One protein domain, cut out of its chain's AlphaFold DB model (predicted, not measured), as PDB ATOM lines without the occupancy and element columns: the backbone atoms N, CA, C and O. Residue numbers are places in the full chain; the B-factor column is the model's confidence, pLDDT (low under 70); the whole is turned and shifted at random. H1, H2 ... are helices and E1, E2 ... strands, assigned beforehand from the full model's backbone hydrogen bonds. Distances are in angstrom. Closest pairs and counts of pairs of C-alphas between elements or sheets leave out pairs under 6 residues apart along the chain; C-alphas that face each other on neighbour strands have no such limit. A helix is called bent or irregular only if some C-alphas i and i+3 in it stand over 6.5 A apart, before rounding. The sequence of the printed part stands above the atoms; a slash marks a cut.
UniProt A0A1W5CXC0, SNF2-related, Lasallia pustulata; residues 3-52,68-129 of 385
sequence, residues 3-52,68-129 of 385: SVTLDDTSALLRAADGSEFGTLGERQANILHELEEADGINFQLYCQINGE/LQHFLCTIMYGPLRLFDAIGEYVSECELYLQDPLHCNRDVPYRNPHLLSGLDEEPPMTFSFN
ATOM      1  N   SER A   3       1.171  40.348 -24.597       76.06
ATOM      2  CA  SER A   3       0.893  39.848 -23.245       76.06
ATOM      3  C   SER A   3       2.192  39.344 -22.630       76.06
ATOM      4  O   SER A   3       2.925  38.602 -23.292       76.06
ATOM      5  N   VAL A   4       2.460  39.732 -21.386       79.75
ATOM      6  CA  VAL A   4       3.689  39.358 -20.678       79.75
ATOM      7  C   VAL A   4       3.381  38.784 -19.296       79.75
ATOM      8  O   VAL A   4       2.298  39.001 -18.762       79.75
ATOM      9  N   THR A   5       4.325  38.045 -18.729       78.06
ATOM     10  CA  THR A   5       4.288  37.525 -17.354       78.06
ATOM     11  C   THR A   5       5.549  37.957 -16.611       78.06
ATOM     12  O   THR A   5       6.620  37.999 -17.221       78.06
ATOM     13  N   LEU A   6       5.423  38.279 -15.322       75.62
ATOM     14  CA  LEU A   6       6.547  38.622 -14.448       75.62
ATOM     15  C   LEU A   6       7.101  37.343 -13.801       75.62
ATOM     16  O   LEU A   6       6.327  36.482 -13.400       75.62
ATOM     17  N   ASP A   7       8.425  37.204 -13.762       73.44
ATOM     18  CA  ASP A   7       9.123  36.092 -13.102       73.44
ATOM     19  C   ASP A   7       9.502  36.508 -11.663       73.44
ATOM     20  O   ASP A   7      10.233  37.492 -11.489       73.44
ATOM     21  N   ASP A   8       9.034  35.762 -10.651       59.28
ATOM     22  CA  ASP A   8       9.041  36.109  -9.208       59.28
ATOM     23  C   ASP A   8      10.422  36.467  -8.629       59.28
ATOM     24  O   ASP A   8      10.537  37.056  -7.559       59.28
ATOM     25  N   THR A   9      11.504  36.097  -9.316       57.41
ATOM     26  CA  THR A   9      12.873  36.170  -8.778       57.41
ATOM     27  C   THR A   9      13.795  37.158  -9.486       57.41
ATOM     28  O   THR A   9      14.886  37.423  -8.985       57.41
ATOM     29  N   SER A  10      13.412  37.699 -10.648       58.69
ATOM     30  CA  SER A  10      14.360  38.426 -11.515       58.69
ATOM     31  C   SER A  10      13.842  39.730 -12.122       58.69
ATOM     32  O   SER A  10      14.551  40.335 -12.926       58.69
ATOM     33  N   ALA A  11      12.631  40.177 -11.759       71.62
ATOM     34  CA  ALA A  11      11.964  41.325 -12.391       71.62
ATOM     35  C   ALA A  11      11.913  41.214 -13.936       71.62
ATOM     36  O   ALA A  11      11.800  42.215 -14.647       71.62
ATOM     37  N   LEU A  12      12.029  39.991 -14.462       76.06
ATOM     38  CA  LEU A  12      12.097  39.688 -15.881       76.06
ATOM     39  C   LEU A  12      10.679  39.532 -16.427       76.06
ATOM     40  O   LEU A  12       9.880  38.754 -15.908       76.06
ATOM     41  N   LEU A  13      10.381  40.262 -17.495       77.25
ATOM     42  CA  LEU A  13       9.148  40.138 -18.256       77.25
ATOM     43  C   LEU A  13       9.366  39.131 -19.381       77.25
ATOM     44  O   LEU A  13      10.223  39.327 -20.247       77.25
ATOM     45  N   ARG A  14       8.561  38.070 -19.397       78.00
ATOM     46  CA  ARG A  14       8.530  37.082 -20.480       78.00
ATOM     47  C   ARG A  14       7.292  37.290 -21.337       78.00
ATOM     48  O   ARG A  14       6.211  37.524 -20.804       78.00
ATOM     49  N   ALA A  15       7.429  37.202 -22.653       75.88
ATOM     50  CA  ALA A  15       6.281  37.171 -23.550       75.88
ATOM     51  C   ALA A  15       5.575  35.803 -23.490       75.88
ATOM     52  O   ALA A  15       6.127  34.815 -23.006       75.88
ATOM     53  N   ALA A  16       4.346  35.733 -24.009       69.56
ATOM     54  CA  ALA A  16       3.543  34.505 -24.023       69.56
ATOM     55  C   ALA A  16       4.199  33.312 -24.760       69.56
ATOM     56  O   ALA A  16       3.802  32.170 -24.550       69.56
ATOM     57  N   ASP A  17       5.191  33.565 -25.619       71.38
ATOM     58  CA  ASP A  17       5.989  32.550 -26.320       71.38
ATOM     59  C   ASP A  17       7.232  32.083 -25.530       71.38
ATOM     60  O   ASP A  17       7.995  31.247 -26.012       71.38
ATOM     61  N   GLY A  18       7.428  32.598 -24.312       67.75
ATOM     62  CA  GLY A  18       8.555  32.283 -23.434       67.75
ATOM     63  C   GLY A  18       9.824  33.092 -23.710       67.75
ATOM     64  O   GLY A  18      10.816  32.890 -23.006       67.75
ATOM     65  N   SER A  19       9.808  34.000 -24.692       74.25
ATOM     66  CA  SER A  19      10.941  34.881 -24.986       74.25
ATOM     67  C   SER A  19      11.101  35.983 -23.934       74.25
ATOM     68  O   SER A  19      10.129  36.458 -23.341       74.25
ATOM     69  N   GLU A  20      12.346  36.386 -23.682       76.69
ATOM     70  CA  GLU A  20      12.658  37.505 -22.791       76.69
ATOM     71  C   GLU A  20      12.250  38.819 -23.466       76.69
ATOM     72  O   GLU A  20      12.767  39.171 -24.526       76.69
ATOM     73  N   PHE A  21      11.297  39.532 -22.863       74.75
ATOM     74  CA  PHE A  21      10.773  40.788 -23.399       74.75
ATOM     75  C   PHE A  21      11.523  42.003 -22.836       74.75
ATOM     76  O   PHE A  21      11.756  42.976 -23.551       74.75
ATOM     77  N   GLY A  22      11.914  41.954 -21.560       77.88
ATOM     78  CA  GLY A  22      12.678  43.016 -20.905       77.88
ATOM     79  C   GLY A  22      12.728  42.857 -19.389       77.88
ATOM     80  O   GLY A  22      12.176  41.906 -18.844       77.88
ATOM     81  N   THR A  23      13.374  43.794 -18.701       78.12
ATOM     82  CA  THR A  23      13.426  43.845 -17.235       78.12
ATOM     83  C   THR A  23      12.674  45.060 -16.710       78.12
ATOM     84  O   THR A  23      12.705  46.144 -17.299       78.12
ATOM     85  N   LEU A  24      11.969  44.874 -15.600       80.25
ATOM     86  CA  LEU A  24      11.277  45.932 -14.883       80.25
ATOM     87  C   LEU A  24      12.252  46.631 -13.923       80.25
ATOM     88  O   LEU A  24      13.163  46.006 -13.380       80.25
ATOM     89  N   GLY A  25      12.074  47.936 -13.710       79.06
ATOM     90  CA  GLY A  25      12.852  48.667 -12.710       79.06
ATOM     91  C   GLY A  25      12.588  48.141 -11.296       79.06
ATOM     92  O   GLY A  25      11.467  47.756 -10.968       79.06
ATOM     93  N   GLU A  26      13.616  48.155 -10.446       79.31
ATOM     94  CA  GLU A  26      13.577  47.598  -9.084       79.31
ATOM     95  C   GLU A  26      12.432  48.182  -8.236       79.31
ATOM     96  O   GLU A  26      11.697  47.443  -7.588       79.31
ATOM     97  N   ARG A  27      12.196  49.503  -8.322       81.12
ATOM     98  CA  ARG A  27      11.073  50.165  -7.630       81.12
ATOM     99  C   ARG A  27       9.723  49.603  -8.077       81.12
ATOM    100  O   ARG A  27       8.877  49.327  -7.238       81.12
ATOM    101  N   GLN A  28       9.501  49.461  -9.383       84.00
ATOM    102  CA  GLN A  28       8.226  48.980  -9.919       84.00
ATOM    103  C   GLN A  28       8.013  47.490  -9.628       84.00
ATOM    104  O   GLN A  28       6.885  47.090  -9.359       84.00
ATOM    105  N   ALA A  29       9.080  46.687  -9.650       82.56
ATOM    106  CA  ALA A  29       9.020  45.274  -9.292       82.56
ATOM    107  C   ALA A  29       8.618  45.079  -7.822       82.56
ATOM    108  O   ALA A  29       7.720  44.290  -7.548       82.56
ATOM    109  N   ASN A  30       9.201  45.858  -6.904       84.12
ATOM    110  CA  ASN A  30       8.858  45.792  -5.480       84.12
ATOM    111  C   ASN A  30       7.391  46.168  -5.222       84.12
ATOM    112  O   ASN A  30       6.705  45.462  -4.493       84.12
ATOM    113  N   ILE A  31       6.886  47.224  -5.876       84.62
ATOM    114  CA  ILE A  31       5.478  47.644  -5.749       84.62
ATOM    115  C   ILE A  31       4.524  46.535  -6.219       84.62
ATOM    116  O   ILE A  31       3.513  46.273  -5.573       84.62
ATOM    117  N   LEU A  32       4.827  45.876  -7.346       84.12
ATOM    118  CA  LEU A  32       3.994  44.776  -7.841       84.12
ATOM    119  C   LEU A  32       4.036  43.563  -6.906       84.12
ATOM    120  O   LEU A  32       2.986  42.985  -6.650       84.12
ATOM    121  N   HIS A  33       5.208  43.225  -6.363       83.56
ATOM    122  CA  HIS A  33       5.365  42.108  -5.432       83.56
ATOM    123  C   HIS A  33       4.614  42.345  -4.111       83.56
ATOM    124  O   HIS A  33       3.901  41.463  -3.644       83.56
ATOM    125  N   GLU A  34       4.711  43.541  -3.521       83.81
ATOM    126  CA  GLU A  34       3.973  43.891  -2.293       83.81
ATOM    127  C   GLU A  34       2.451  43.821  -2.495       83.81
ATOM    128  O   GLU A  34       1.716  43.384  -1.608       83.81
ATOM    129  N   LEU A  35       1.963  44.203  -3.680       84.25
ATOM    130  CA  LEU A  35       0.548  44.078  -4.023       84.25
ATOM    131  C   LEU A  35       0.138  42.626  -4.340       84.25
ATOM    132  O   LEU A  35      -1.023  42.276  -4.142       84.25
ATOM    133  N   GLU A  36       1.050  41.776  -4.817       82.00
ATOM    134  CA  GLU A  36       0.794  40.351  -5.078       82.00
ATOM    135  C   GLU A  36       0.699  39.517  -3.796       82.00
ATOM    136  O   GLU A  36      -0.085  38.572  -3.730       82.00
ATOM    137  N   GLU A  37       1.424  39.904  -2.741       81.25
ATOM    138  CA  GLU A  37       1.339  39.256  -1.425       81.25
ATOM    139  C   GLU A  37      -0.049  39.397  -0.770       81.25
ATOM    140  O   GLU A  37      -0.410  38.619   0.121       81.25
ATOM    141  N   ALA A  38      -0.858  40.368  -1.204       81.31
ATOM    142  CA  ALA A  38      -2.203  40.566  -0.688       81.31
ATOM    143  C   ALA A  38      -3.190  39.510  -1.229       81.31
ATOM    144  O   ALA A  38      -3.488  39.429  -2.422       81.31
ATOM    145  N   ASP A  39      -3.786  38.740  -0.313       77.81
ATOM    146  CA  ASP A  39      -4.693  37.635  -0.640       77.81
ATOM    147  C   ASP A  39      -5.917  38.075  -1.474       77.81
ATOM    148  O   ASP A  39      -6.831  38.780  -1.007       77.81
ATOM    149  N   GLY A  40      -5.947  37.595  -2.721       80.19
ATOM    150  CA  GLY A  40      -7.024  37.798  -3.686       80.19
ATOM    151  C   GLY A  40      -6.742  38.826  -4.784       80.19
ATOM    152  O   GLY A  40      -7.627  39.033  -5.620       80.19
ATOM    153  N   ILE A  41      -5.559  39.450  -4.819       85.94
ATOM    154  CA  ILE A  41      -5.144  40.326  -5.925       85.94
ATOM    155  C   ILE A  41      -4.567  39.481  -7.070       85.94
ATOM    156  O   ILE A  41      -3.802  38.552  -6.860       85.94
ATOM    157  N   ASN A  42      -4.985  39.769  -8.303       86.75
ATOM    158  CA  ASN A  42      -4.467  39.150  -9.520       86.75
ATOM    159  C   ASN A  42      -4.114  40.234 -10.537       86.75
ATOM    160  O   ASN A  42      -4.893  41.172 -10.736       86.75
ATOM    161  N   PHE A  43      -3.008  40.053 -11.253       86.75
ATOM    162  CA  PHE A  43      -2.563  40.989 -12.279       86.75
ATOM    163  C   PHE A  43      -2.783  40.454 -13.691       86.75
ATOM    164  O   PHE A  43      -2.582  39.276 -13.982       86.75
ATOM    165  N   GLN A  44      -3.153  41.351 -14.598       86.31
ATOM    166  CA  GLN A  44      -3.014  41.157 -16.036       86.31
ATOM    167  C   GLN A  44      -1.974  42.154 -16.547       86.31
ATOM    168  O   GLN A  44      -2.160  43.365 -16.429       86.31
ATOM    169  N   LEU A  45      -0.900  41.638 -17.140       86.75
ATOM    170  CA  LEU A  45       0.222  42.427 -17.636       86.75
ATOM    171  C   LEU A  45       0.253  42.412 -19.165       86.75
ATOM    172  O   LEU A  45       0.175  41.357 -19.805       86.75
ATOM    173  N   TYR A  46       0.401  43.584 -19.770       84.31
ATOM    174  CA  TYR A  46       0.648  43.697 -21.202       84.31
ATOM    175  C   TYR A  46       1.556  44.878 -21.521       84.31
ATOM    176  O   TYR A  46       1.515  45.913 -20.865       84.31
ATOM    177  N   CYS A  47       2.356  44.741 -22.572       78.50
ATOM    178  CA  CYS A  47       3.228  45.801 -23.054       78.50
ATOM    179  C   CYS A  47       2.615  46.514 -24.263       78.50
ATOM    180  O   CYS A  47       2.214  45.884 -25.256       78.50
ATOM    181  N   GLN A  48       2.592  47.843 -24.201       74.69
ATOM    182  CA  GLN A  48       2.256  48.725 -25.311       74.69
ATOM    183  C   GLN A  48       3.539  49.297 -25.922       74.69
ATOM    184  O   GLN A  48       4.395  49.846 -25.230       74.69
ATOM    185  N   ILE A  49       3.675  49.138 -27.239       69.75
ATOM    186  CA  ILE A  49       4.798  49.667 -28.016       69.75
ATOM    187  C   ILE A  49       4.302  50.956 -28.662       69.75
ATOM    188  O   ILE A  49       3.423  50.900 -29.526       69.75
ATOM    189  N   ASN A  50       4.844  52.104 -28.260       55.34
ATOM    190  CA  ASN A  50       4.549  53.362 -28.938       55.34
ATOM    191  C   ASN A  50       5.426  53.477 -30.189       55.34
ATOM    192  O   ASN A  50       6.542  53.989 -30.156       55.34
ATOM    193  N   GLY A  51       4.910  52.979 -31.311       43.38
ATOM    194  CA  GLY A  51       5.398  53.325 -32.638       43.38
ATOM    195  C   GLY A  51       4.570  54.478 -33.189       43.38
ATOM    196  O   GLY A  51       3.526  54.243 -33.785       43.38
ATOM    197  N   GLU A  52       5.013  55.725 -33.011       37.56
ATOM    198  CA  GLU A  52       4.493  56.809 -33.847       37.56
ATOM    199  C   GLU A  52       4.976  56.585 -35.291       37.56
ATOM    200  O   GLU A  52       6.079  56.987 -35.688       37.56
ATOM    201  N   LEU A  68      12.663  52.649 -29.230       56.53
ATOM    202  CA  LEU A  68      11.259  52.324 -29.015       56.53
ATOM    203  C   LEU A  68      10.992  52.333 -27.508       56.53
ATOM    204  O   LEU A  68      11.518  51.496 -26.772       56.53
ATOM    205  N   GLN A  69      10.164  53.268 -27.044       57.94
ATOM    206  CA  GLN A  69       9.697  53.277 -25.660       57.94
ATOM    207  C   GLN A  69       8.595  52.226 -25.484       57.94
ATOM    208  O   GLN A  69       7.567  52.252 -26.168       57.94
ATOM    209  N   HIS A  70       8.835  51.291 -24.570       70.44
ATOM    210  CA  HIS A  70       7.902  50.236 -24.195       70.44
ATOM    211  C   HIS A  70       7.253  50.611 -22.862       70.44
ATOM    212  O   HIS A  70       7.957  50.911 -21.900       70.44
ATOM    213  N   PHE A  71       5.923  50.584 -22.801       76.12
ATOM    214  CA  PHE A  71       5.168  50.823 -21.571       76.12
ATOM    215  C   PHE A  71       4.561  49.510 -21.087       76.12
ATOM    216  O   PHE A  71       3.845  48.849 -21.843       76.12
ATOM    217  N   LEU A  72       4.841  49.137 -19.838       82.12
ATOM    218  CA  LEU A  72       4.147  48.046 -19.161       82.12
ATOM    219  C   LEU A  72       2.837  48.585 -18.582       82.12
ATOM    220  O   LEU A  72       2.842  49.520 -17.785       82.12
ATOM    221  N   CYS A  73       1.725  47.982 -18.978       83.31
ATOM    222  CA  CYS A  73       0.410  48.243 -18.424       83.31
ATOM    223  C   CYS A  73       0.001  47.073 -17.532       83.31
ATOM    224  O   CYS A  73      -0.010  45.919 -17.972       83.31
ATOM    225  N   THR A  74      -0.371  47.392 -16.295       84.88
ATOM    226  CA  THR A  74      -0.802  46.420 -15.292       84.88
ATOM    227  C   THR A  74      -2.248  46.693 -14.905       84.88
ATOM    228  O   THR A  74      -2.558  47.751 -14.365       84.88
ATOM    229  N   ILE A  75      -3.134  45.732 -15.163       87.44
ATOM    230  CA  ILE A  75      -4.517  45.753 -14.681       87.44
ATOM    231  C   ILE A  75      -4.594  44.901 -13.420       87.44
ATOM    232  O   ILE A  75      -4.143  43.757 -13.416       87.44
ATOM    233  N   MET A  76      -5.192  45.451 -12.367       87.88
ATOM    234  CA  MET A  76      -5.369  44.775 -11.085       87.88
ATOM    235  C   MET A  76      -6.813  44.311 -10.922       87.88
ATOM    236  O   MET A  76      -7.749  45.090 -11.097       87.88
ATOM    237  N   TYR A  77      -6.989  43.052 -10.539       89.12
ATOM    238  CA  TYR A  77      -8.270  42.472 -10.157       89.12
ATOM    239  C   TYR A  77      -8.201  42.057  -8.694       89.12
ATOM    240  O   TYR A  77      -7.321  41.290  -8.322       89.12
ATOM    241  N   GLY A  78      -9.140  42.513  -7.872       89.81
ATOM    242  CA  GLY A  78      -9.147  42.184  -6.452       89.81
ATOM    243  C   GLY A  78     -10.531  42.301  -5.820       89.81
ATOM    244  O   GLY A  78     -11.464  42.820  -6.441       89.81
ATOM    245  N   PRO A  79     -10.696  41.797  -4.588       89.44
ATOM    246  CA  PRO A  79     -11.946  41.915  -3.854       89.44
ATOM    247  C   PRO A  79     -12.191  43.366  -3.415       89.44
ATOM    248  O   PRO A  79     -11.278  44.046  -2.953       89.44
ATOM    249  N   LEU A  80     -13.457  43.806  -3.452       84.56
ATOM    250  CA  LEU A  80     -13.868  45.172  -3.078       84.56
ATOM    251  C   LEU A  80     -13.429  45.576  -1.657       84.56
ATOM    252  O   LEU A  80     -13.214  46.748  -1.390       84.56
ATOM    253  N   ARG A  81     -13.237  44.608  -0.753       86.69
ATOM    254  CA  ARG A  81     -12.746  44.846   0.616       86.69
ATOM    255  C   ARG A  81     -11.374  45.535   0.677       86.69
ATOM    256  O   ARG A  81     -11.060  46.128   1.697       86.69
ATOM    257  N   LEU A  82     -10.558  45.407  -0.372       86.94
ATOM    258  CA  LEU A  82      -9.218  45.999  -0.453       86.94
ATOM    259  C   LEU A  82      -9.214  47.346  -1.190       86.94
ATOM    260  O   LEU A  82      -8.153  47.924  -1.380       86.94
ATOM    261  N   PHE A  83     -10.378  47.839  -1.618       85.56
ATOM    262  CA  PHE A  83     -10.503  49.013  -2.480       85.56
ATOM    263  C   PHE A  83      -9.828  50.264  -1.904       85.56
ATOM    264  O   PHE A  83      -8.975  50.848  -2.571       85.56
ATOM    265  N   ASP A  84     -10.163  50.629  -0.666       83.06
ATOM    266  CA  ASP A  84      -9.613  51.825  -0.018       83.06
ATOM    267  C   ASP A  84      -8.114  51.658   0.278       83.06
ATOM    268  O   ASP A  84      -7.317  52.532  -0.049       83.06
ATOM    269  N   ALA A  85      -7.715  50.487   0.789       85.81
ATOM    270  CA  ALA A  85      -6.322  50.184   1.123       85.81
ATOM    271  C   ALA A  85      -5.395  50.216  -0.108       85.81
ATOM    272  O   ALA A  85      -4.284  50.735  -0.032       85.81
ATOM    273  N   ILE A  86      -5.853  49.696  -1.255       87.56
ATOM    274  CA  ILE A  86      -5.105  49.769  -2.519       87.56
ATOM    275  C   ILE A  86      -5.000  51.224  -2.986       87.56
ATOM    276  O   ILE A  86      -3.938  51.638  -3.442       87.56
ATOM    277  N   GLY A  87      -6.078  52.006  -2.874       84.94
ATOM    278  CA  GLY A  87      -6.057  53.428  -3.222       84.94
ATOM    279  C   GLY A  87      -5.030  54.219  -2.411       84.94
ATOM    280  O   GLY A  87      -4.207  54.937  -2.978       84.94
ATOM    281  N   GLU A  88      -5.037  54.040  -1.090       84.44
ATOM    282  CA  GLU A  88      -4.083  54.686  -0.185       84.44
ATOM    283  C   GLU A  88      -2.639  54.278  -0.505       84.44
ATOM    284  O   GLU A  88      -1.802  55.145  -0.751       84.44
ATOM    285  N   TYR A  89      -2.358  52.975  -0.615       87.19
ATOM    286  CA  TYR A  89      -1.007  52.470  -0.884       87.19
ATOM    287  C   TYR A  89      -0.448  52.936  -2.239       87.19
ATOM    288  O   TYR A  89       0.696  53.385  -2.343       87.19
ATOM    289  N   VAL A  90      -1.255  52.867  -3.304       85.62
ATOM    290  CA  VAL A  90      -0.823  53.283  -4.647       85.62
ATOM    291  C   VAL A  90      -0.610  54.805  -4.691       85.62
ATOM    292  O   VAL A  90       0.342  55.262  -5.330       85.62
ATOM    293  N   SER A  91      -1.411  55.579  -3.950       83.62
ATOM    294  CA  SER A  91      -1.201  57.022  -3.759       83.62
ATOM    295  C   SER A  91       0.093  57.336  -2.997       83.62
ATOM    296  O   SER A  91       0.832  58.229  -3.412       83.62
ATOM    297  N   GLU A  92       0.409  56.597  -1.927       85.50
ATOM    298  CA  GLU A  92       1.681  56.724  -1.191       85.50
ATOM    299  C   GLU A  92       2.892  56.417  -2.081       85.50
ATOM    300  O   GLU A  92       3.935  57.063  -1.974       85.50
ATOM    301  N   CYS A  93       2.735  55.487  -3.027       83.00
ATOM    302  CA  CYS A  93       3.747  55.162  -4.028       83.00
ATOM    303  C   CYS A  93       3.886  56.209  -5.155       83.00
ATOM    304  O   CYS A  93       4.707  56.003  -6.056       83.00
ATOM    305  N   GLU A  94       3.126  57.312  -5.109       82.19
ATOM    306  CA  GLU A  94       3.013  58.357  -6.143       82.19
ATOM    307  C   GLU A  94       2.480  57.838  -7.494       82.19
ATOM    308  O   GLU A  94       2.808  58.366  -8.560       82.19
ATOM    309  N   LEU A  95       1.657  56.789  -7.467       79.25
ATOM    310  CA  LEU A  95       1.033  56.199  -8.646       79.25
ATOM    311  C   LEU A  95      -0.467  56.526  -8.676       79.25
ATOM    312  O   LEU A  95      -1.142  56.576  -7.653       79.25
ATOM    313  N   TYR A  96      -1.019  56.724  -9.876       79.56
ATOM    314  CA  TYR A  96      -2.446  57.005 -10.059       79.56
ATOM    315  C   TYR A  96      -3.072  56.042 -11.064       79.56
ATOM    316  O   TYR A  96      -2.708  56.032 -12.242       79.56
ATOM    317  N   LEU A  97      -4.048  55.261 -10.596       82.44
ATOM    318  CA  LEU A  97      -4.782  54.298 -11.411       82.44
ATOM    319  C   LEU A  97      -5.563  54.982 -12.541       82.44
ATOM    320  O   LEU A  97      -6.303  55.938 -12.307       82.44
ATOM    321  N   GLN A  98      -5.398  54.463 -13.756       81.94
ATOM    322  CA  GLN A  98      -6.095  54.903 -14.968       81.94
ATOM    323  C   GLN A  98      -7.210  53.919 -15.342       81.94
ATOM    324  O   GLN A  98      -7.248  52.798 -14.831       81.94
ATOM    325  N   ASP A  99      -8.095  54.321 -16.258       78.19
ATOM    326  CA  ASP A  99      -9.124  53.425 -16.790       78.19
ATOM    327  C   ASP A  99      -8.484  52.247 -17.553       78.19
ATOM    328  O   ASP A  99      -7.617  52.463 -18.409       78.19
ATOM    329  N   PRO A 100      -8.865  50.993 -17.243       80.19
ATOM    330  CA  PRO A 100      -8.195  49.828 -17.789       80.19
ATOM    331  C   PRO A 100      -8.650  49.575 -19.230       80.19
ATOM    332  O   PRO A 100      -9.842  49.547 -19.536       80.19
ATOM    333  N   LEU A 101      -7.689  49.332 -20.119       76.19
ATOM    334  CA  LEU A 101      -7.932  48.979 -21.518       76.19
ATOM    335  C   LEU A 101      -7.594  47.508 -21.744       76.19
ATOM    336  O   LEU A 101      -6.631  47.001 -21.183       76.19
ATOM    337  N   HIS A 102      -8.345  46.823 -22.606       75.38
ATOM    338  CA  HIS A 102      -8.077  45.426 -22.975       75.38
ATOM    339  C   HIS A 102      -8.178  44.433 -21.804       75.38
ATOM    340  O   HIS A 102      -7.436  43.449 -21.733       75.38
ATOM    341  N   CYS A 103      -9.126  44.676 -20.896       81.81
ATOM    342  CA  CYS A 103      -9.453  43.760 -19.806       81.81
ATOM    343  C   CYS A 103      -9.774  42.354 -20.336       81.81
ATOM    344  O   CYS A 103     -10.561  42.208 -21.271       81.81
ATOM    345  N   ASN A 104      -9.205  41.320 -19.714       81.19
ATOM    346  CA  ASN A 104      -9.498  39.917 -20.035       81.19
ATOM    347  C   ASN A 104     -10.758  39.381 -19.329       81.19
ATOM    348  O   ASN A 104     -11.267  38.319 -19.683       81.19
ATOM    349  N   ARG A 105     -11.257  40.113 -18.329       82.38
ATOM    350  CA  ARG A 105     -12.440  39.787 -17.528       82.38
ATOM    351  C   ARG A 105     -13.435  40.931 -17.584       82.38
ATOM    352  O   ARG A 105     -13.018  42.086 -17.483       82.38
ATOM    353  N   ASP A 106     -14.717  40.589 -17.699       86.06
ATOM    354  CA  ASP A 106     -15.827  41.536 -17.605       86.06
ATOM    355  C   ASP A 106     -16.359  41.566 -16.169       86.06
ATOM    356  O   ASP A 106     -17.048  40.647 -15.724       86.06
ATOM    357  N   VAL A 107     -15.963  42.580 -15.410       86.12
ATOM    358  CA  VAL A 107     -16.292  42.746 -13.991       86.12
ATOM    359  C   VAL A 107     -16.683  44.195 -13.716       86.12
ATOM    360  O   VAL A 107     -16.300  45.081 -14.483       86.12
ATOM    361  N   PRO A 108     -17.419  44.474 -12.629       85.25
ATOM    362  CA  PRO A 108     -17.742  45.845 -12.277       85.25
ATOM    363  C   PRO A 108     -16.470  46.634 -11.942       85.25
ATOM    364  O   PRO A 108     -15.689  46.236 -11.076       85.25
ATOM    365  N   TYR A 109     -16.258  47.747 -12.638       86.38
ATOM    366  CA  TYR A 109     -15.075  48.584 -12.504       86.38
ATOM    367  C   TYR A 109     -15.280  49.674 -11.451       86.38
ATOM    368  O   TYR A 109     -16.246  50.442 -11.484       86.38
ATOM    369  N   ARG A 110     -14.325  49.763 -10.527       82.12
ATOM    370  CA  ARG A 110     -14.214  50.827  -9.531       82.12
ATOM    371  C   ARG A 110     -12.758  51.271  -9.452       82.12
ATOM    372  O   ARG A 110     -11.868  50.428  -9.396       82.12
ATOM    373  N   ASN A 111     -12.533  52.580  -9.403       84.00
ATOM    374  CA  ASN A 111     -11.208  53.170  -9.243       84.00
ATOM    375  C   ASN A 111     -11.198  54.066  -7.992       84.00
ATOM    376  O   ASN A 111     -11.988  55.010  -7.948       84.00
ATOM    377  N   PRO A 112     -10.341  53.788  -6.991       80.81
ATOM    378  CA  PRO A 112     -10.296  54.539  -5.734       80.81
ATOM    379  C   PRO A 112      -9.852  55.996  -5.901       80.81
ATOM    380  O   PRO A 112     -10.129  56.820  -5.038       80.81
ATOM    381  N   HIS A 113      -9.223  56.348  -7.023       78.25
ATOM    382  CA  HIS A 113      -8.825  57.726  -7.330       78.25
ATOM    383  C   HIS A 113      -9.862  58.475  -8.182       78.25
ATOM    384  O   HIS A 113      -9.649  59.635  -8.541       78.25
ATOM    385  N   LEU A 114     -10.987  57.838  -8.525       69.25
ATOM    386  CA  LEU A 114     -12.059  58.455  -9.296       69.25
ATOM    387  C   LEU A 114     -13.150  58.996  -8.359       69.25
ATOM    388  O   LEU A 114     -13.764  58.248  -7.606       69.25
ATOM    389  N   LEU A 115     -13.463  60.290  -8.475       51.97
ATOM    390  CA  LEU A 115     -14.580  60.954  -7.783       51.97
ATOM    391  C   LEU A 115     -15.953  60.570  -8.383       51.97
ATOM    392  O   LEU A 115     -16.780  61.436  -8.664       51.97
ATOM    393  N   SER A 116     -16.193  59.288  -8.663       52.12
ATOM    394  CA  SER A 116     -17.529  58.809  -9.041       52.12
ATOM    395  C   SER A 116     -18.433  58.791  -7.811       52.12
ATOM    396  O   SER A 116     -18.007  58.341  -6.747       52.12
ATOM    397  N   GLY A 117     -19.671  59.274  -7.957       46.78
ATOM    398  CA  GLY A 117     -20.666  59.246  -6.889       46.78
ATOM    399  C   GLY A 117     -20.806  57.829  -6.340       46.78
ATOM    400  O   GLY A 117     -20.993  56.883  -7.102       46.78
ATOM    401  N   LEU A 118     -20.700  57.687  -5.020       48.38
ATOM    402  CA  LEU A 118     -20.754  56.406  -4.302       48.38
ATOM    403  C   LEU A 118     -22.058  55.607  -4.558       48.38
ATOM    404  O   LEU A 118     -22.127  54.436  -4.195       48.38
ATOM    405  N   ASP A 119     -23.043  56.213  -5.235       45.59
ATOM    406  CA  ASP A 119     -24.391  55.695  -5.492       45.59
ATOM    407  C   ASP A 119     -24.672  55.276  -6.961       45.59
ATOM    408  O   ASP A 119     -25.788  54.856  -7.265       45.59
ATOM    409  N   GLU A 120     -23.707  55.356  -7.890       59.50
ATOM    410  CA  GLU A 120     -23.892  54.905  -9.289       59.50
ATOM    411  C   GLU A 120     -23.481  53.432  -9.487       59.50
ATOM    412  O   GLU A 120     -22.426  53.000  -9.006       59.50
ATOM    413  N   GLU A 121     -24.274  52.642 -10.226       68.00
ATOM    414  CA  GLU A 121     -23.907  51.266 -10.604       68.00
ATOM    415  C   GLU A 121     -22.568  51.262 -11.378       68.00
ATOM    416  O   GLU A 121     -22.398  52.052 -12.309       68.00
ATOM    417  N   PRO A 122     -21.581  50.424 -10.998       73.88
ATOM    418  CA  PRO A 122     -20.272  50.432 -11.642       73.88
ATOM    419  C   PRO A 122     -20.370  49.993 -13.107       73.88
ATOM    420  O   PRO A 122     -20.983  48.956 -13.373       73.88
ATOM    421  N   PRO A 123     -19.735  50.708 -14.059       77.88
ATOM    422  CA  PRO A 123     -19.638  50.232 -15.433       77.88
ATOM    423  C   PRO A 123     -18.845  48.921 -15.480       77.88
ATOM    424  O   PRO A 123     -17.950  48.689 -14.668       77.88
ATOM    425  N   MET A 124     -19.163  48.060 -16.440       82.00
ATOM    426  CA  MET A 124     -18.466  46.789 -16.642       82.00
ATOM    427  C   MET A 124     -17.166  47.011 -17.425       82.00
ATOM    428  O   MET A 124     -17.137  47.807 -18.358       82.00
ATOM    429  N   THR A 125     -16.079  46.319 -17.088       81.00
ATOM    430  CA  THR A 125     -14.751  46.528 -17.700       81.00
ATOM    431  C   THR A 125     -14.721  46.392 -19.229       81.00
ATOM    432  O   THR A 125     -13.876  47.014 -19.874       81.00
ATOM    433  N   PHE A 126     -15.637  45.651 -19.862       80.25
ATOM    434  CA  PHE A 126     -15.703  45.580 -21.328       80.25
ATOM    435  C   PHE A 126     -16.279  46.837 -21.989       80.25
ATOM    436  O   PHE A 126     -16.043  47.041 -23.184       80.25
ATOM    437  N   SER A 127     -16.957  47.725 -21.252       71.38
ATOM    438  CA  SER A 127     -17.431  48.999 -21.812       71.38
ATOM    439  C   SER A 127     -16.283  49.911 -22.258       71.38
ATOM    440  O   SER A 127     -16.481  50.762 -23.120       71.38
ATOM    441  N   PHE A 128     -15.079  49.707 -21.717       66.06
ATOM    442  CA  PHE A 128     -13.881  50.494 -22.025       66.06
ATOM    443  C   PHE A 128     -13.132  50.019 -23.284       66.06
ATOM    444  O   PHE A 128     -12.227  50.701 -23.752       66.06
ATOM    445  N   ASN A 129     -13.519  48.883 -23.879       60.94
ATOM    446  CA  ASN A 129     -12.892  48.346 -25.097       60.94
ATOM    447  C   ASN A 129     -13.435  48.956 -26.404       60.94
ATOM    448  O   ASN A 129     -13.067  48.500 -27.490       60.94
TER     449      ASN A 129
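What this domain is: This is residues 3 to 52 and 68 to 129 of the 385 residues of the protein "SNF2-related" of Lasallia pustulata (UniProt A0A1W5CXC0). A long two-stranded ribbon, E4 and E5, runs through the middle of the model, with a small three-stranded sheet, E1, E2 and E3, beside it towards one end. Helices H1 and H2 lie along one side of this body, and towards the other end residues 93 to 124, with no named element, loop out and back to the short helix H3, residues 115 to 120 sticking out. The printed part has 112 residues, with three named helices and five named strands in the order E1 E2 E3 H1 E4 E5 H2 H3, a mixed class of helices and strands. Both sheets are antiparallel, in the orders E1 - E2 - E3 and E4 - E5. The whole is compact, with a radius of gyration of the C-alphas of 14.8 A, yet elongated, with spans of 45 by 29 by 24 A.

How they stand to each other: E1, residues 3 to 7, E2, residues 12 to 15, and E3, residues 20 to 23, form a meander, each strand the antiparallel neighbour of the one before. In the hairpin of E1 and E2, N 5 and O 14 are 2.9 A apart, within hydrogen-bond range; in the hairpin of E2 and E3, N 13 and O 22 are 2.8 A apart. H1, residues 26 to 36, only grazes this sheet, with its residues 29 to 33. E4, residues 42 to 49, has 7 pairs of C-alphas within 8 A of E1, the closest those of Ser 3 and Tyr 46, 4.4 A apart. E4 and E5, residues 70 to 77, are antiparallel, their directions 158 degrees apart; N 44 and O 75, 2.9 A, and N 73 and O 46, 2.8 A, are within hydrogen-bond range. The closest C-alphas of H1 and E4 are those of Glu 36 and Asn 42, 7.0 A apart. H2, residues 80 to 92, is near H1, with 5 pairs of C-alphas within 10 A. H3, residues 125 to 129, is apart from E5 and from H2. Every O i to N i+4 pair is within hydrogen-bond range in H1, against 7 of 9 in H2 and 0 of 1 in H3, where 2 of 2 O i to N i+3 pairs are.

Where its parts are: E1 begins at C-alpha 3, (0.893, 39.848, -23.245), and measures 13.6 A; E2 measures 9.9 A and E3 8.5 A. H1 is 15.2 A long, E4 23.2 A and E5 22.8 A. H2, 19.5 A long, begins at C-alpha 80, (-13.868, 45.172, -3.078), and is irregular, with C-alphas 81 and 84 7.7 A apart. H3, 7.8 A long, ends at C-alpha 129, (-12.892, 48.346, -25.097).

The domain as a whole: The two C-alphas farthest apart are those of Ser 19 and Asp 119, 45.4 A. Residues 53 to 67 are not printed, and C-alphas 52 and 68 are 9.4 A apart across the cut. The link from H2 to H3 is long, with 32 residues. The mean pLDDT of the printed part is 76.9, and 21 residues are under 70, among them 49 to 52 and 114 to 121.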